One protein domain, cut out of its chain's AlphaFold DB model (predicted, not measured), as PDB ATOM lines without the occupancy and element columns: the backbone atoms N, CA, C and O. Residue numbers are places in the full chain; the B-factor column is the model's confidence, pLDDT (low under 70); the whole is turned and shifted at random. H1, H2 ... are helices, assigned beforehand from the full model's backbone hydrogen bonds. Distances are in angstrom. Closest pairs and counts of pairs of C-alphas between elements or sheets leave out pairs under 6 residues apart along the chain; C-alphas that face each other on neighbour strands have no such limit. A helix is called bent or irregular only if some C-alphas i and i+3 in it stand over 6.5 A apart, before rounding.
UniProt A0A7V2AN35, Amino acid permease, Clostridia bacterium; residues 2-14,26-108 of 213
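Overview. This is residues 2 to 14 and 26 to 108 of the 213 residues of the protein "Amino acid permease" of Clostridia bacterium (UniProt A0A7V2AN35). One long straight helix, H3, makes the length of an open, elongated shape, and other helices meet it near its two ends. At its first end the short H2 folds back on it as a hairpin, with H1 beyond H2; near its last end H4 meets H3 in a V and spreads away from it, residues 99 to 108 sticking out. The printed part has 96 residues with four named helices, in the order H1, H2, H3, H4, and no named strand; the class is all helix. The whole is extended, with a radius of gyration of the C-alphas of 19.4 A and spans of 56 by 35 by 21 A.

Along the chain. Find C-alpha 2 at (82.991, 130.973, 81.620); from there H1, residues 2 to 14, runs 19.4 A. It is neither bent nor irregular, but only just: C-alphas 11 and 14 are 6.4 A apart. After the cut look for H2, residues 27 to 34. H3, residues 38 to 72, begins with C-alpha 38 at (100.417, 129.810, 103.457) and runs 51.3 A. H4, residues 88 to 107, runs 28.7 A and ends with C-alpha 107 at (83.601, 102.751, 103.739).

Arrangement. Begin at Leu 12, the one residue with which H1 touches H2. They only just touch, with 3 pairs of C-alphas within 8 A; the closest C-alphas, those of Leu 12 and Met 28, are 6.6 A apart. The two run the same way at a steep tilt of 36 degrees, only just past shallow. H2 and H3 form a helical hairpin and run opposite ways at a shallow tilt of 13 degrees. Their closest C-alphas, Val 29 and Ala 41, are 4.8 A apart, and H3 touches H2 with residues 38 to 45 alone. Farther along, residues 60 to 68 of H3 touch residues 88 to 95 of H4, closest at the C-alphas of Gly 64 and Gly 90, 4.1 A apart. These helices run opposite ways at a steep tilt of 50 degrees. H1 is apart from H3 and H4, and H2 is apart from H4. In H2, H3 and H4 every O i to N i+4 pair is within hydrogen-bond range; in H1 it is 8 of 9.

Size, cuts and confidence. The two C-alphas farthest apart are those of Gly 36 and Gly 74, at 57.4 A. Residues 15 to 25 are not printed, and C-alphas 14 and 26 across the cut are 15.6 A apart. The link from H2 to H3 is tight; that from H3 to H4, residues 73 to 87, is long. Residues 2 to 7 and 49 to 55 also stand free. The model's mean pLDDT over the printed part is 85.3, and residues 83 to 84 are under 70.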
ATOM      1  N   VAL A   2      81.908 131.443  82.516       84.88
ATOM      2  CA  VAL A   2      82.991 130.973  81.620       84.88
ATOM      3  C   VAL A   2      84.284 131.764  81.831       84.88
ATOM      4  O   VAL A   2      85.290 131.165  82.174       84.88
ATOM      5  N   GLY A   3      84.232 133.101  81.770       89.38
ATOM      6  CA  GLY A   3      85.422 133.936  81.987       89.38
ATOM      7  C   GLY A   3      86.085 133.753  83.360       89.38
ATOM      8  O   GLY A   3      87.305 133.786  83.442       89.38
ATOM      9  N   LEU A   4      85.307 133.483  84.416       86.31
ATOM     10  CA  LEU A   4      85.866 133.192  85.740       86.31
ATOM     11  C   LEU A   4      86.666 131.883  85.706       86.31
ATOM     12  O   LEU A   4      87.816 131.878  86.123       86.31
ATOM     13  N   TYR A   5      86.097 130.810  85.144       85.69
ATOM     14  CA  TYR A   5      86.797 129.529  85.000       85.69
ATOM     15  C   TYR A   5      88.046 129.643  84.128       85.69
ATOM     16  O   TYR A   5      89.088 129.101  84.491       85.69
ATOM     17  N   THR A   6      87.965 130.365  83.006       88.94
ATOM     18  CA  THR A   6      89.110 130.563  82.111       88.94
ATOM     19  C   THR A   6      90.246 131.283  82.831       88.94
ATOM     20  O   THR A   6      91.384 130.827  82.770       88.94
ATOM     21  N   VAL A   7      89.942 132.361  83.562       87.56
ATOM     22  CA  VAL A   7      90.938 133.107  84.345       87.56
ATOM     23  C   VAL A   7      91.515 132.237  85.460       87.56
ATOM     24  O   VAL A   7      92.731 132.183  85.614       87.56
ATOM     25  N   SER A   8      90.681 131.503  86.200       83.81
ATOM     26  CA  SER A   8      91.155 130.613  87.264       83.81
ATOM     27  C   SER A   8      92.118 129.545  86.741       83.81
ATOM     28  O   SER A   8      93.180 129.358  87.326       83.81
ATOM     29  N   ILE A   9      91.792 128.874  85.631       83.56
ATOM     30  CA  ILE A   9      92.657 127.845  85.032       83.56
ATOM     31  C   ILE A   9      93.946 128.466  84.477       83.56
ATOM     32  O   ILE A   9      95.024 127.918  84.698       83.56
ATOM     33  N   ALA A  10      93.854 129.619  83.807       85.19
ATOM     34  CA  ALA A  10      95.015 130.323  83.263       85.19
ATOM     35  C   ALA A  10      96.004 130.758  84.355       85.19
ATOM     36  O   ALA A  10      97.210 130.713  84.138       85.19
ATOM     37  N   VAL A  11      95.504 131.138  85.533       82.00
ATOM     38  CA  VAL A  11      96.337 131.452  86.701       82.00
ATOM     39  C   VAL A  11      96.906 130.182  87.336       82.00
ATOM     40  O   VAL A  11      98.050 130.184  87.778       82.00
ATOM     41  N   LEU A  12      96.140 129.090  87.379       79.12
ATOM     42  CA  LEU A  12      96.521 127.864  88.082       79.12
ATOM     43  C   LEU A  12      97.586 127.042  87.338       79.12
ATOM     44  O   LEU A  12      98.503 126.532  87.979       79.12
ATOM     45  N   LEU A  13      97.501 126.942  86.007       80.06
ATOM     46  CA  LEU A  13      98.412 126.120  85.191       80.06
ATOM     47  C   LEU A  13      99.907 126.487  85.339       80.06
ATOM     48  O   LEU A  13     100.714 125.568  85.444       80.06
ATOM     49  N   PRO A  14     100.318 127.772  85.397       79.88
ATOM     50  CA  PRO A  14     101.716 128.146  85.639       79.88
ATOM     51  C   PRO A  14     102.175 127.965  87.094       79.88
ATOM     52  O   PRO A  14     103.376 127.933  87.360       79.88
ATOM     53  N   SER A  26      93.023 120.684  97.468       77.44
ATOM     54  CA  SER A  26      92.575 121.525  96.357       77.44
ATOM     55  C   SER A  26      93.788 122.048  95.575       77.44
ATOM     56  O   SER A  26      94.656 122.676  96.191       77.44
ATOM     57  N   PRO A  27      93.840 121.883  94.239       79.19
ATOM     58  CA  PRO A  27      94.952 122.347  93.409       79.19
ATOM     59  C   PRO A  27      95.284 123.827  93.610       79.19
ATOM     60  O   PRO A  27      96.444 124.215  93.554       79.19
ATOM     61  N   MET A  28      94.274 124.655  93.896       79.88
ATOM     62  CA  MET A  28      94.459 126.086  94.137       79.88
ATOM     63  C   MET A  28      95.107 126.362  95.500       79.88
ATOM     64  O   MET A  28      95.979 127.216  95.608       79.88
ATOM     65  N   VAL A  29      94.734 125.605  96.535       83.69
ATOM     66  CA  VAL A  29      95.356 125.702  97.866       83.69
ATOM     67  C   VAL A  29      96.794 125.175  97.812       83.69
ATOM     68  O   VAL A  29      97.703 125.825  98.323       83.69
ATOM     69  N   ALA A  30      97.012 124.050  97.122       81.75
ATOM     70  CA  ALA A  30      98.332 123.464  96.905       81.75
ATOM     71  C   ALA A  30      99.270 124.421  96.146       81.75
ATOM     72  O   ALA A  30     100.423 124.584  96.540       81.75
ATOM     73  N   ALA A  31      98.764 125.114  95.120       79.88
ATOM     74  CA  ALA A  31      99.504 126.124  94.361       79.88
ATOM     75  C   ALA A  31     100.041 127.260  95.242       79.88
ATOM     76  O   ALA A  31     101.217 127.621  95.176       79.88
ATOM     77  N   LEU A  32      99.168 127.829  96.079       81.38
ATOM     78  CA  LEU A  32      99.510 128.951  96.950       81.38
ATOM     79  C   LEU A  32     100.473 128.522  98.062       81.38
ATOM     80  O   LEU A  32     101.418 129.250  98.375       81.38
ATOM     81  N   ALA A  33     100.270 127.328  98.622       81.62
ATOM     82  CA  ALA A  33     101.158 126.761  99.629       81.62
ATOM     83  C   ALA A  33     102.563 126.486  99.064       81.62
ATOM     84  O   ALA A  33     103.551 126.857  99.692       81.62
ATOM     85  N   ALA A  34     102.663 125.925  97.851       76.75
ATOM     86  CA  ALA A  34     103.940 125.646  97.188       76.75
ATOM     87  C   ALA A  34     104.763 126.915  96.891       76.75
ATOM     88  O   ALA A  34     105.989 126.867  96.851       76.75
ATOM     89  N   LYS A  35     104.101 128.065  96.717       78.94
ATOM     90  CA  LYS A  35     104.741 129.382  96.547       78.94
ATOM     91  C   LYS A  35     105.068 130.097  97.866       78.94
ATOM     92  O   LYS A  35     105.507 131.242  97.833       78.94
ATOM     93  N   GLY A  36     104.856 129.454  99.017       79.50
ATOM     94  CA  GLY A  36     105.131 130.025 100.341       79.50
ATOM     95  C   GLY A  36     104.044 130.968 100.874       79.50
ATOM     96  O   GLY A  36     104.198 131.535 101.951       79.50
ATOM     97  N   MET A  37     102.917 131.120 100.170       83.38
ATOM     98  CA  MET A  37     101.794 131.975 100.581       83.38
ATOM     99  C   MET A  37     100.780 131.195 101.431       83.38
ATOM    100  O   MET A  37      99.606 131.058 101.077       83.38
ATOM    101  N   THR A  38     101.227 130.671 102.572       82.56
ATOM    102  CA  THR A  38     100.417 129.810 103.457       82.56
ATOM    103  C   THR A  38      99.177 130.513 104.017       82.56
ATOM    104  O   THR A  38      98.112 129.903 104.091       82.56
ATOM    105  N   TRP A  39      99.263 131.809 104.340       88.31
ATOM    106  CA  TRP A  39      98.116 132.595 104.815       88.31
ATOM    107  C   TRP A  39      96.997 132.666 103.766       88.31
ATOM    108  O   TRP A  39      95.826 132.460 104.081       88.31
ATOM    109  N   ALA A  40      97.361 132.895 102.502       85.75
ATOM    110  CA  ALA A  40      96.410 133.000 101.406       85.75
ATOM    111  C   ALA A  40      95.796 131.628 101.090       85.75
ATOM    112  O   ALA A  40      94.594 131.535 100.851       85.75
ATOM    113  N   ALA A  41      96.589 130.554 101.176       85.50
ATOM    114  CA  ALA A  41      96.101 129.182 101.049       85.50
ATOM    115  C   ALA A  41      95.020 128.855 102.100       85.50
ATOM    116  O   ALA A  41      93.967 128.315 101.751       85.50
ATOM    117  N   SER A  42      95.226 129.249 103.363       88.50
ATOM    118  CA  SER A  42      94.248 129.060 104.445       88.50
ATOM    119  C   SER A  42      92.955 129.846 104.221       88.50
ATOM    120  O   SER A  42      91.868 129.288 104.371       88.50
ATOM    121  N   VAL A  43      93.050 131.117 103.812       91.56
ATOM    122  CA  VAL A  43      91.870 131.946 103.504       91.56
ATOM    123  C   VAL A  43      91.058 131.329 102.364       91.56
ATOM    124  O   VAL A  43      89.844 131.173 102.488       91.56
ATOM    125  N   ILE A  44      91.718 130.915 101.279       89.75
ATOM    126  CA  ILE A  44      91.053 130.261 100.144       89.75
ATOM    127  C   ILE A  44      90.385 128.954 100.571       89.75
ATOM    128  O   ILE A  44      89.258 128.695 100.156       89.75
ATOM    129  N   ASN A  45      91.022 128.151 101.426       91.75
ATOM    130  CA  ASN A  45      90.418 126.917 101.922       91.75
ATOM    131  C   ASN A  45      89.110 127.188 102.692       91.75
ATOM    132  O   ASN A  45      88.092 126.558 102.416       91.75
ATOM    133  N   ILE A  46      89.095 128.182 103.589       93.25
ATOM    134  CA  ILE A  46      87.882 128.574 104.331       93.25
ATOM    135  C   ILE A  46      86.775 129.031 103.370       93.25
ATOM    136  O   ILE A  46      85.620 128.617 103.505       93.25
ATOM    137  N   VAL A  47      87.116 129.847 102.368       93.56
ATOM    138  CA  VAL A  47      86.165 130.298 101.337       93.56
ATOM    139  C   VAL A  47      85.617 129.117 100.529       93.56
ATOM    140  O   VAL A  47      84.417 129.057 100.268       93.56
ATOM    141  N   LEU A  48      86.454 128.143 100.163       90.94
ATOM    142  CA  LEU A  48      86.018 126.952  99.428       90.94
ATOM    143  C   LEU A  48      85.073 126.086 100.264       90.94
ATOM    144  O   LEU A  48      84.008 125.711  99.780       90.94
ATOM    145  N   VAL A  49      85.421 125.802 101.522       92.25
ATOM    146  CA  VAL A  49      84.582 124.994 102.420       92.25
ATOM    147  C   VAL A  49      83.226 125.668 102.647       92.25
ATOM    148  O   VAL A  49      82.188 125.024 102.508       92.25
ATOM    149  N   THR A  50      83.211 126.973 102.930       95.56
ATOM    150  CA  THR A  50      81.959 127.728 103.119       95.56
ATOM    151  C   THR A  50      81.109 127.773 101.846       95.56
ATOM    152  O   THR A  50      79.896 127.566 101.917       95.56
ATOM    153  N   ALA A  51      81.725 127.958 100.675       93.88
ATOM    154  CA  ALA A  51      81.026 127.912  99.392       93.88
ATOM    155  C   ALA A  51      80.408 126.529  99.128       93.88
ATOM    156  O   ALA A  51      79.232 126.444  98.769       93.88
ATOM    157  N   ILE A  52      81.155 125.444  99.362       93.25
ATOM    158  CA  ILE A  52      80.662 124.068  99.200       93.25
ATOM    159  C   ILE A  52      79.466 123.821 100.123       93.25
ATOM    160  O   ILE A  52      78.419 123.385  99.644       93.25
ATOM    161  N   LEU A  53      79.567 124.172 101.411       94.00
ATOM    162  CA  LEU A  53      78.463 124.025 102.367       94.00
ATOM    163  C   LEU A  53      77.212 124.800 101.927       94.00
ATOM    164  O   LEU A  53      76.105 124.263 101.975       94.00
ATOM    165  N   SER A  54      77.382 126.031 101.435       95.94
ATOM    166  CA  SER A  54      76.282 126.837 100.897       95.94
ATOM    167  C   SER A  54      75.611 126.164  99.692       95.94
ATOM    168  O   SER A  54      74.385 126.021  99.660       95.94
ATOM    169  N   THR A  55      76.401 125.674  98.727       94.50
ATOM    170  CA  THR A  55      75.859 124.969  97.554       94.50
ATOM    171  C   THR A  55      75.149 123.669  97.931       94.50
ATOM    172  O   THR A  55      74.092 123.369  97.377       94.50
ATOM    173  N   MET A  56      75.669 122.930  98.914       93.00
ATOM    174  CA  MET A  56      75.089 121.670  99.376       93.00
ATOM    175  C   MET A  56      73.756 121.889 100.099       93.00
ATOM    176  O   MET A  56      72.797 121.147  99.870       93.00
ATOM    177  N   LEU A  57      73.653 122.950 100.905       92.44
ATOM    178  CA  LEU A  57      72.398 123.349 101.536       92.44
ATOM    179  C   LEU A  57      71.338 123.705 100.481       92.44
ATOM    180  O   LEU A  57      70.227 123.171 100.509       92.44
ATOM    181  N   ALA A  58      71.694 124.546  99.504       93.38
ATOM    182  CA  ALA A  58      70.800 124.922  98.410       93.38
ATOM    183  C   ALA A  58      70.348 123.709  97.575       93.38
ATOM    184  O   ALA A  58      69.163 123.590  97.254       93.38
ATOM    185  N   ALA A  59      71.261 122.781  97.270       92.12
ATOM    186  CA  ALA A  59      70.954 121.554  96.541       92.12
ATOM    187  C   ALA A  59      69.982 120.651  97.316       92.12
ATOM    188  O   ALA A  59      69.005 120.173  96.742       92.12
ATOM    189  N   THR A  60      70.188 120.479  98.625       91.81
ATOM    190  CA  THR A  60      69.314 119.662  99.486       91.81
ATOM    191  C   THR A  60      67.883 120.205  99.508       91.81
ATOM    192  O   THR A  60      66.923 119.452  99.333       91.81
ATOM    193  N   PHE A  61      67.721 121.525  99.644       89.75
ATOM    194  CA  PHE A  61      66.404 122.164  99.566       89.75
ATOM    195  C   PHE A  61      65.770 122.051  98.173       89.75
ATOM    196  O   PHE A  61      64.557 121.858  98.062       89.75
ATOM    197  N   GLY A  62      66.572 122.162  97.109       91.62
ATOM    198  CA  GLY A  62      66.120 121.973  95.731       91.62
ATOM    199  C   GLY A  62      65.576 120.564  95.486       91.62
ATOM    200  O   GLY A  62      64.460 120.413  94.987       91.62
ATOM    201  N   LEU A  63      66.318 119.540  95.916       91.06
ATOM    202  CA  LEU A  63      65.913 118.137  95.814       91.06
ATOM    203  C   LEU A  63      64.659 117.842  96.641       91.06
ATOM    204  O   LEU A  63      63.745 117.189  96.141       91.06
ATOM    205  N   GLY A  64      64.552 118.396  97.852       88.94
ATOM    206  CA  GLY A  64      63.350 118.254  98.675       88.94
ATOM    207  C   GLY A  64      62.084 118.762  97.973       88.94
ATOM    208  O   GLY A  64      61.054 118.087  97.995       88.94
ATOM    209  N   ARG A  65      62.167 119.903  97.272       87.94
ATOM    210  CA  ARG A  65      61.060 120.423  96.448       87.94
ATOM    211  C   ARG A  65      60.785 119.562  95.214       87.94
ATOM    212  O   ARG A  65      59.621 119.332  94.896       87.94
ATOM    213  N   MET A  66      61.822 119.057  94.542       90.25
ATOM    214  CA  MET A  66      61.652 118.158  93.392       90.25
ATOM    215  C   MET A  66      60.942 116.856  93.787       90.25
ATOM    216  O   MET A  66      59.977 116.464  93.136       90.25
ATOM    217  N   ILE A  67      61.354 116.217  94.886       87.75
ATOM    218  CA  ILE A  67      60.719 114.984  95.371       87.75
ATOM    219  C   ILE A  67      59.279 115.254  95.825       87.75
ATOM    220  O   ILE A  67      58.389 114.451  95.548       87.75
ATOM    221  N   ARG A  68      59.016 116.404  96.462       84.50
ATOM    222  CA  ARG A  68      57.650 116.825  96.810       84.50
ATOM    223  C   ARG A  68      56.758 116.951  95.572       84.50
ATOM    224  O   ARG A  68      55.636 116.453  95.619       84.50
ATOM    225  N   SER A  69      57.266 117.554  94.493       86.12
ATOM    226  CA  SER A  69      56.557 117.677  93.210       86.12
ATOM    227  C   SER A  69      56.225 116.304  92.624       86.12
ATOM    228  O   SER A  69      55.094 116.065  92.210       86.12
ATOM    229  N   LEU A  70      57.177 115.366  92.661       85.31
ATOM    230  CA  LEU A  70      56.944 113.985  92.225       85.31
ATOM    231  C   LEU A  70      55.890 113.280  93.092       85.31
ATOM    232  O   LEU A  70      55.074 112.523  92.572       85.31
ATOM    233  N   ALA A  71      55.871 113.525  94.404       84.62
ATOM    234  CA  ALA A  71      54.863 112.967  95.307       84.62
ATOM    235  C   ALA A  71      53.454 113.540  95.051       84.62
ATOM    236  O   ALA A  71      52.467 112.818  95.206       84.62
ATOM    237  N   ASP A  72      53.340 114.810  94.649       82.31
ATOM    238  CA  ASP A  72      52.055 115.416  94.268       82.31
ATOM    239  C   ASP A  72      51.485 114.823  92.982       82.31
ATOM    240  O   ASP A  72      50.287 114.554  92.921       82.31
ATOM    241  N   GLU A  73      52.343 114.536  92.003       82.19
ATOM    242  CA  GLU A  73      51.963 113.880  90.745       82.19
ATOM    243  C   GLU A  73      51.742 112.358  90.882       82.19
ATOM    244  O   GLU A  73      51.355 111.690  89.923       82.19
ATOM    245  N   GLY A  74      51.965 111.788  92.074       79.81
ATOM    246  CA  GLY A  74      51.820 110.351  92.337       79.81
ATOM    247  C   GLY A  74      52.989 109.494  91.833       79.81
ATOM    248  O   GLY A  74      52.858 108.275  91.732       79.81
ATOM    249  N   HIS A  75      54.130 110.114  91.524       80.19
ATOM    250  CA  HIS A  75      55.363 109.467  91.069       80.19
ATOM    251  C   HIS A  75      56.352 109.130  92.201       80.19
ATOM    252  O   HIS A  75      57.347 108.453  91.951       80.19
ATOM    253  N   ALA A  76      56.081 109.556  93.438       79.31
ATOM    254  CA  ALA A  76      56.867 109.216  94.627       79.31
ATOM    255  C   ALA A  76      55.992 108.536  95.704       79.31
ATOM    256  O   ALA A  76      54.769 108.713  95.698       79.31
ATOM    257  N   PRO A  77      56.582 107.766  96.640       75.31
ATOM    258  CA  PRO A  77      55.826 107.093  97.690       75.31
ATOM    259  C   PRO A  77      55.061 108.100  98.560       75.31
ATOM    260  O   PRO A  77      55.576 109.159  98.918       75.31
ATOM    261  N   VAL A  78      53.835 107.735  98.948       72.25
ATOM    262  CA  VAL A  78      52.895 108.607  99.683       72.25
ATOM    263  C   VAL A  78      53.480 109.111 101.010       72.25
ATOM    264  O   VAL A  78      53.135 110.198 101.469       72.25
ATOM    265  N   PHE A  79      54.426 108.373 101.600       75.94
ATOM    266  CA  PHE A  79      55.152 108.783 102.801       75.94
ATOM    267  C   PHE A  79      56.021 110.039 102.598       75.94
ATOM    268  O   PHE A  79      56.418 110.643 103.575       75.94
ATOM    269  N   ILE A  80      56.322 110.494 101.383       78.00
ATOM    270  CA  ILE A  80      57.083 111.747 101.194       78.00
ATOM    271  C   ILE A  80      56.147 112.954 100.994       78.00
ATOM    272  O   ILE A  80      56.579 114.105 100.980       78.00
ATOM    273  N   LYS A  81      54.835 112.719 100.885       75.06
ATOM    274  CA  LYS A  81      53.850 113.783 100.704       75.06
ATOM    275  C   LYS A  81      53.675 114.570 102.007       75.06
ATOM    276  O   LYS A  81      53.203 114.030 103.012       75.06
ATOM    277  N   ASP A  82      54.046 115.845 101.972       76.94
ATOM    278  CA  ASP A  82      53.802 116.807 103.049       76.94
ATOM    279  C   ASP A  82      52.504 117.577 102.810       76.94
ATOM    280  O   ASP A  82      52.179 117.930 101.679       76.94
ATOM    281  N   ARG A  83      51.755 117.854 103.880       68.06
ATOM    282  CA  ARG A  83      50.491 118.608 103.803       68.06
ATOM    283  C   ARG A  83      50.672 120.133 103.848       68.06
ATOM    284  O   ARG A  83      49.716 120.835 103.551       68.06
ATOM    285  N   GLY A  84      51.851 120.627 104.230       69.81
ATOM    286  CA  GLY A  84      52.157 122.060 104.311       69.81
ATOM    287  C   GLY A  84      52.929 122.594 103.101       69.81
ATOM    288  O   GLY A  84      53.398 121.821 102.266       69.81
ATOM    289  N   ASP A  85      53.111 123.917 103.055       71.19
ATOM    290  CA  ASP A  85      53.848 124.621 101.989       71.19
ATOM    291  C   ASP A  85      55.351 124.289 101.953       71.19
ATOM    292  O   ASP A  85      56.022 124.466 100.933       71.19
ATOM    293  N   ILE A  86      55.897 123.796 103.069       77.38
ATOM    294  CA  ILE A  86      57.315 123.452 103.205       77.38
ATOM    295  C   ILE A  86      57.474 121.921 103.149       77.38
ATOM    296  O   ILE A  86      56.884 121.219 103.975       77.38
ATOM    297  N   PRO A  87      58.290 121.378 102.222       83.44
ATOM    298  CA  PRO A  87      58.471 119.936 102.044       83.44
ATOM    299  C   PRO A  87      59.456 119.337 103.064       83.44
ATOM    300  O   PRO A  87      60.552 118.902 102.702       83.44
ATOM    301  N   TYR A  88      59.093 119.333 104.349       84.56
ATOM    302  CA  TYR A  88      59.938 118.834 105.440       84.56
ATOM    303  C   TYR A  88      60.420 117.393 105.233       84.56
ATOM    304  O   TYR A  88      61.607 117.112 105.400       84.56
ATOM    305  N   ARG A  89      59.537 116.476 104.828       84.81
ATOM    306  CA  ARG A  89      59.865 115.056 104.616       84.81
ATOM    307  C   ARG A  89      60.738 114.867 103.386       84.81
ATOM    308  O   ARG A  89      61.648 114.043 103.413       84.81
ATOM    309  N   GLY A  90      60.516 115.664 102.340       85.00
ATOM    310  CA  GLY A  90      61.379 115.686 101.155       85.00
ATOM    311  C   GLY A  90      62.800 116.164 101.473       85.00
ATOM    312  O   GLY A  90      63.774 115.574 100.999       85.00
ATOM    313  N   ILE A  91      62.928 117.203 102.304       88.44
ATOM    314  CA  ILE A  91      64.225 117.730 102.755       88.44
ATOM    315  C   ILE A  91      64.933 116.713 103.652       88.44
ATOM    316  O   ILE A  91      66.104 116.420 103.417       88.44
ATOM    317  N   LEU A  92      64.231 116.132 104.632       89.06
ATOM    318  CA  LEU A  92      64.805 115.134 105.537       89.06
ATOM    319  C   LEU A  92      65.281 113.895 104.773       89.06
ATOM    320  O   LEU A  92      66.377 113.405 105.025       89.06
ATOM    321  N   PHE A  93      64.498 113.428 103.799       89.50
ATOM    322  CA  PHE A  93      64.885 112.317 102.933       89.50
ATOM    323  C   PHE A  93      66.134 112.643 102.105       89.50
ATOM    324  O   PHE A  93      67.069 111.848 102.065       89.50
ATOM    325  N   SER A  94      66.183 113.828 101.488       90.06
ATOM    326  CA  SER A  94      67.343 114.259 100.694       90.06
ATOM    327  C   SER A  94      68.599 114.403 101.561       90.06
ATOM    328  O   SER A  94      69.672 113.952 101.173       90.06
ATOM    329  N   GLY A  95      68.465 114.971 102.763       91.12
ATOM    330  CA  GLY A  95      69.554 115.083 103.733       91.12
ATOM    331  C   GLY A  95      70.043 113.721 104.230       91.12
ATOM    332  O   GLY A  95      71.246 113.476 104.260       91.12
ATOM    333  N   ALA A  96      69.128 112.800 104.546       91.19
ATOM    334  CA  ALA A  96      69.470 111.433 104.932       91.19
ATOM    335  C   ALA A  96      70.189 110.683 103.800       91.19
ATOM    336  O   ALA A  96      71.174 109.996 104.055       91.19
ATOM    337  N   ALA A  97      69.753 110.857 102.548       89.94
ATOM    338  CA  ALA A  97      70.422 110.280 101.384       89.94
ATOM    339  C   ALA A  97      71.842 110.838 101.196       89.94
ATOM    340  O   ALA A  97      72.763 110.077 100.905       89.94
ATOM    341  N   ILE A  98      72.043 112.143 101.417       90.56
ATOM    342  CA  ILE A  98      73.374 112.767 101.387       90.56
ATOM    343  C   ILE A  98      74.271 112.200 102.493       90.56
ATOM    344  O   ILE A  98      75.405 111.824 102.212       90.56
ATOM    345  N   LEU A  99      73.774 112.087 103.730       91.06
ATOM    346  CA  LEU A  99      74.530 111.505 104.846       91.06
ATOM    347  C   LEU A  99      74.875 110.031 104.601       91.06
ATOM    348  O   LEU A  99      75.997 109.610 104.872       91.06
ATOM    349  N   ALA A 100      73.944 109.260 104.036       89.81
ATOM    350  CA  ALA A 100      74.193 107.880 103.641       89.81
ATOM    351  C   ALA A 100      75.263 107.798 102.542       89.81
ATOM    352  O   ALA A 100      76.180 106.987 102.642       89.81
ATOM    353  N   GLY A 101      75.194 108.662 101.523       87.12
ATOM    354  CA  GLY A 101      76.208 108.748 100.470       87.12
ATOM    355  C   GLY A 101      77.587 109.133 101.011       87.12
ATOM    356  O   GLY A 101      78.589 108.535 100.623       87.12
ATOM    357  N   PHE A 102      77.639 110.069 101.961       87.06
ATOM    358  CA  PHE A 102      78.861 110.427 102.675       87.06
ATOM    359  C   PHE A 102      79.421 109.227 103.448       87.06
ATOM    360  O   PHE A 102      80.577 108.876 103.250       87.06
ATOM    361  N   ALA A 103      78.609 108.527 104.244       87.81
ATOM    362  CA  ALA A 103      79.043 107.334 104.979       87.81
ATOM    363  C   ALA A 103      79.552 106.213 104.050       87.81
ATOM    364  O   ALA A 103      80.564 105.565 104.332       87.81
ATOM    365  N   MET A 104      78.900 106.019 102.899       85.12
ATOM    366  CA  MET A 104      79.367 105.092 101.867       85.12
ATOM    367  C   MET A 104      80.727 105.516 101.299       85.12
ATOM    368  O   MET A 104      81.594 104.672 101.102       85.12
ATOM    369  N   ALA A 105      80.966 106.813 101.094       84.00
ATOM    370  CA  ALA A 105      82.236 107.298 100.560       84.00
ATOM    371  C   ALA A 105      83.448 106.969 101.459       84.00
ATOM    372  O   ALA A 105      84.528 106.732 100.926       84.00
ATOM    373  N   PHE A 106      83.280 106.900 102.787       81.19
ATOM    374  CA  PHE A 106      84.364 106.517 103.714       81.19
ATOM    375  C   PHE A 106      84.592 105.009 103.812       81.19
ATOM    376  O   PHE A 106      85.687 104.575 104.159       81.19
ATOM    377  N   THR A 107      83.562 104.210 103.549       84.38
ATOM    378  CA  THR A 107      83.601 102.751 103.739       84.38
ATOM    379  C   THR A 107      83.940 101.993 102.455       84.38
ATOM    380  O   THR A 107      84.395 100.852 102.516       84.38
ATOM    381  N   LEU A 108      83.734 102.608 101.287       82.00
ATOM    382  CA  LEU A 108      83.910 101.955  99.995       82.00
ATOM    383  C   LEU A 108      85.367 101.961  99.501       82.00
ATOM    384  O   LEU A 108      86.066 102.969  99.603       82.00
TER     385      LEU A 108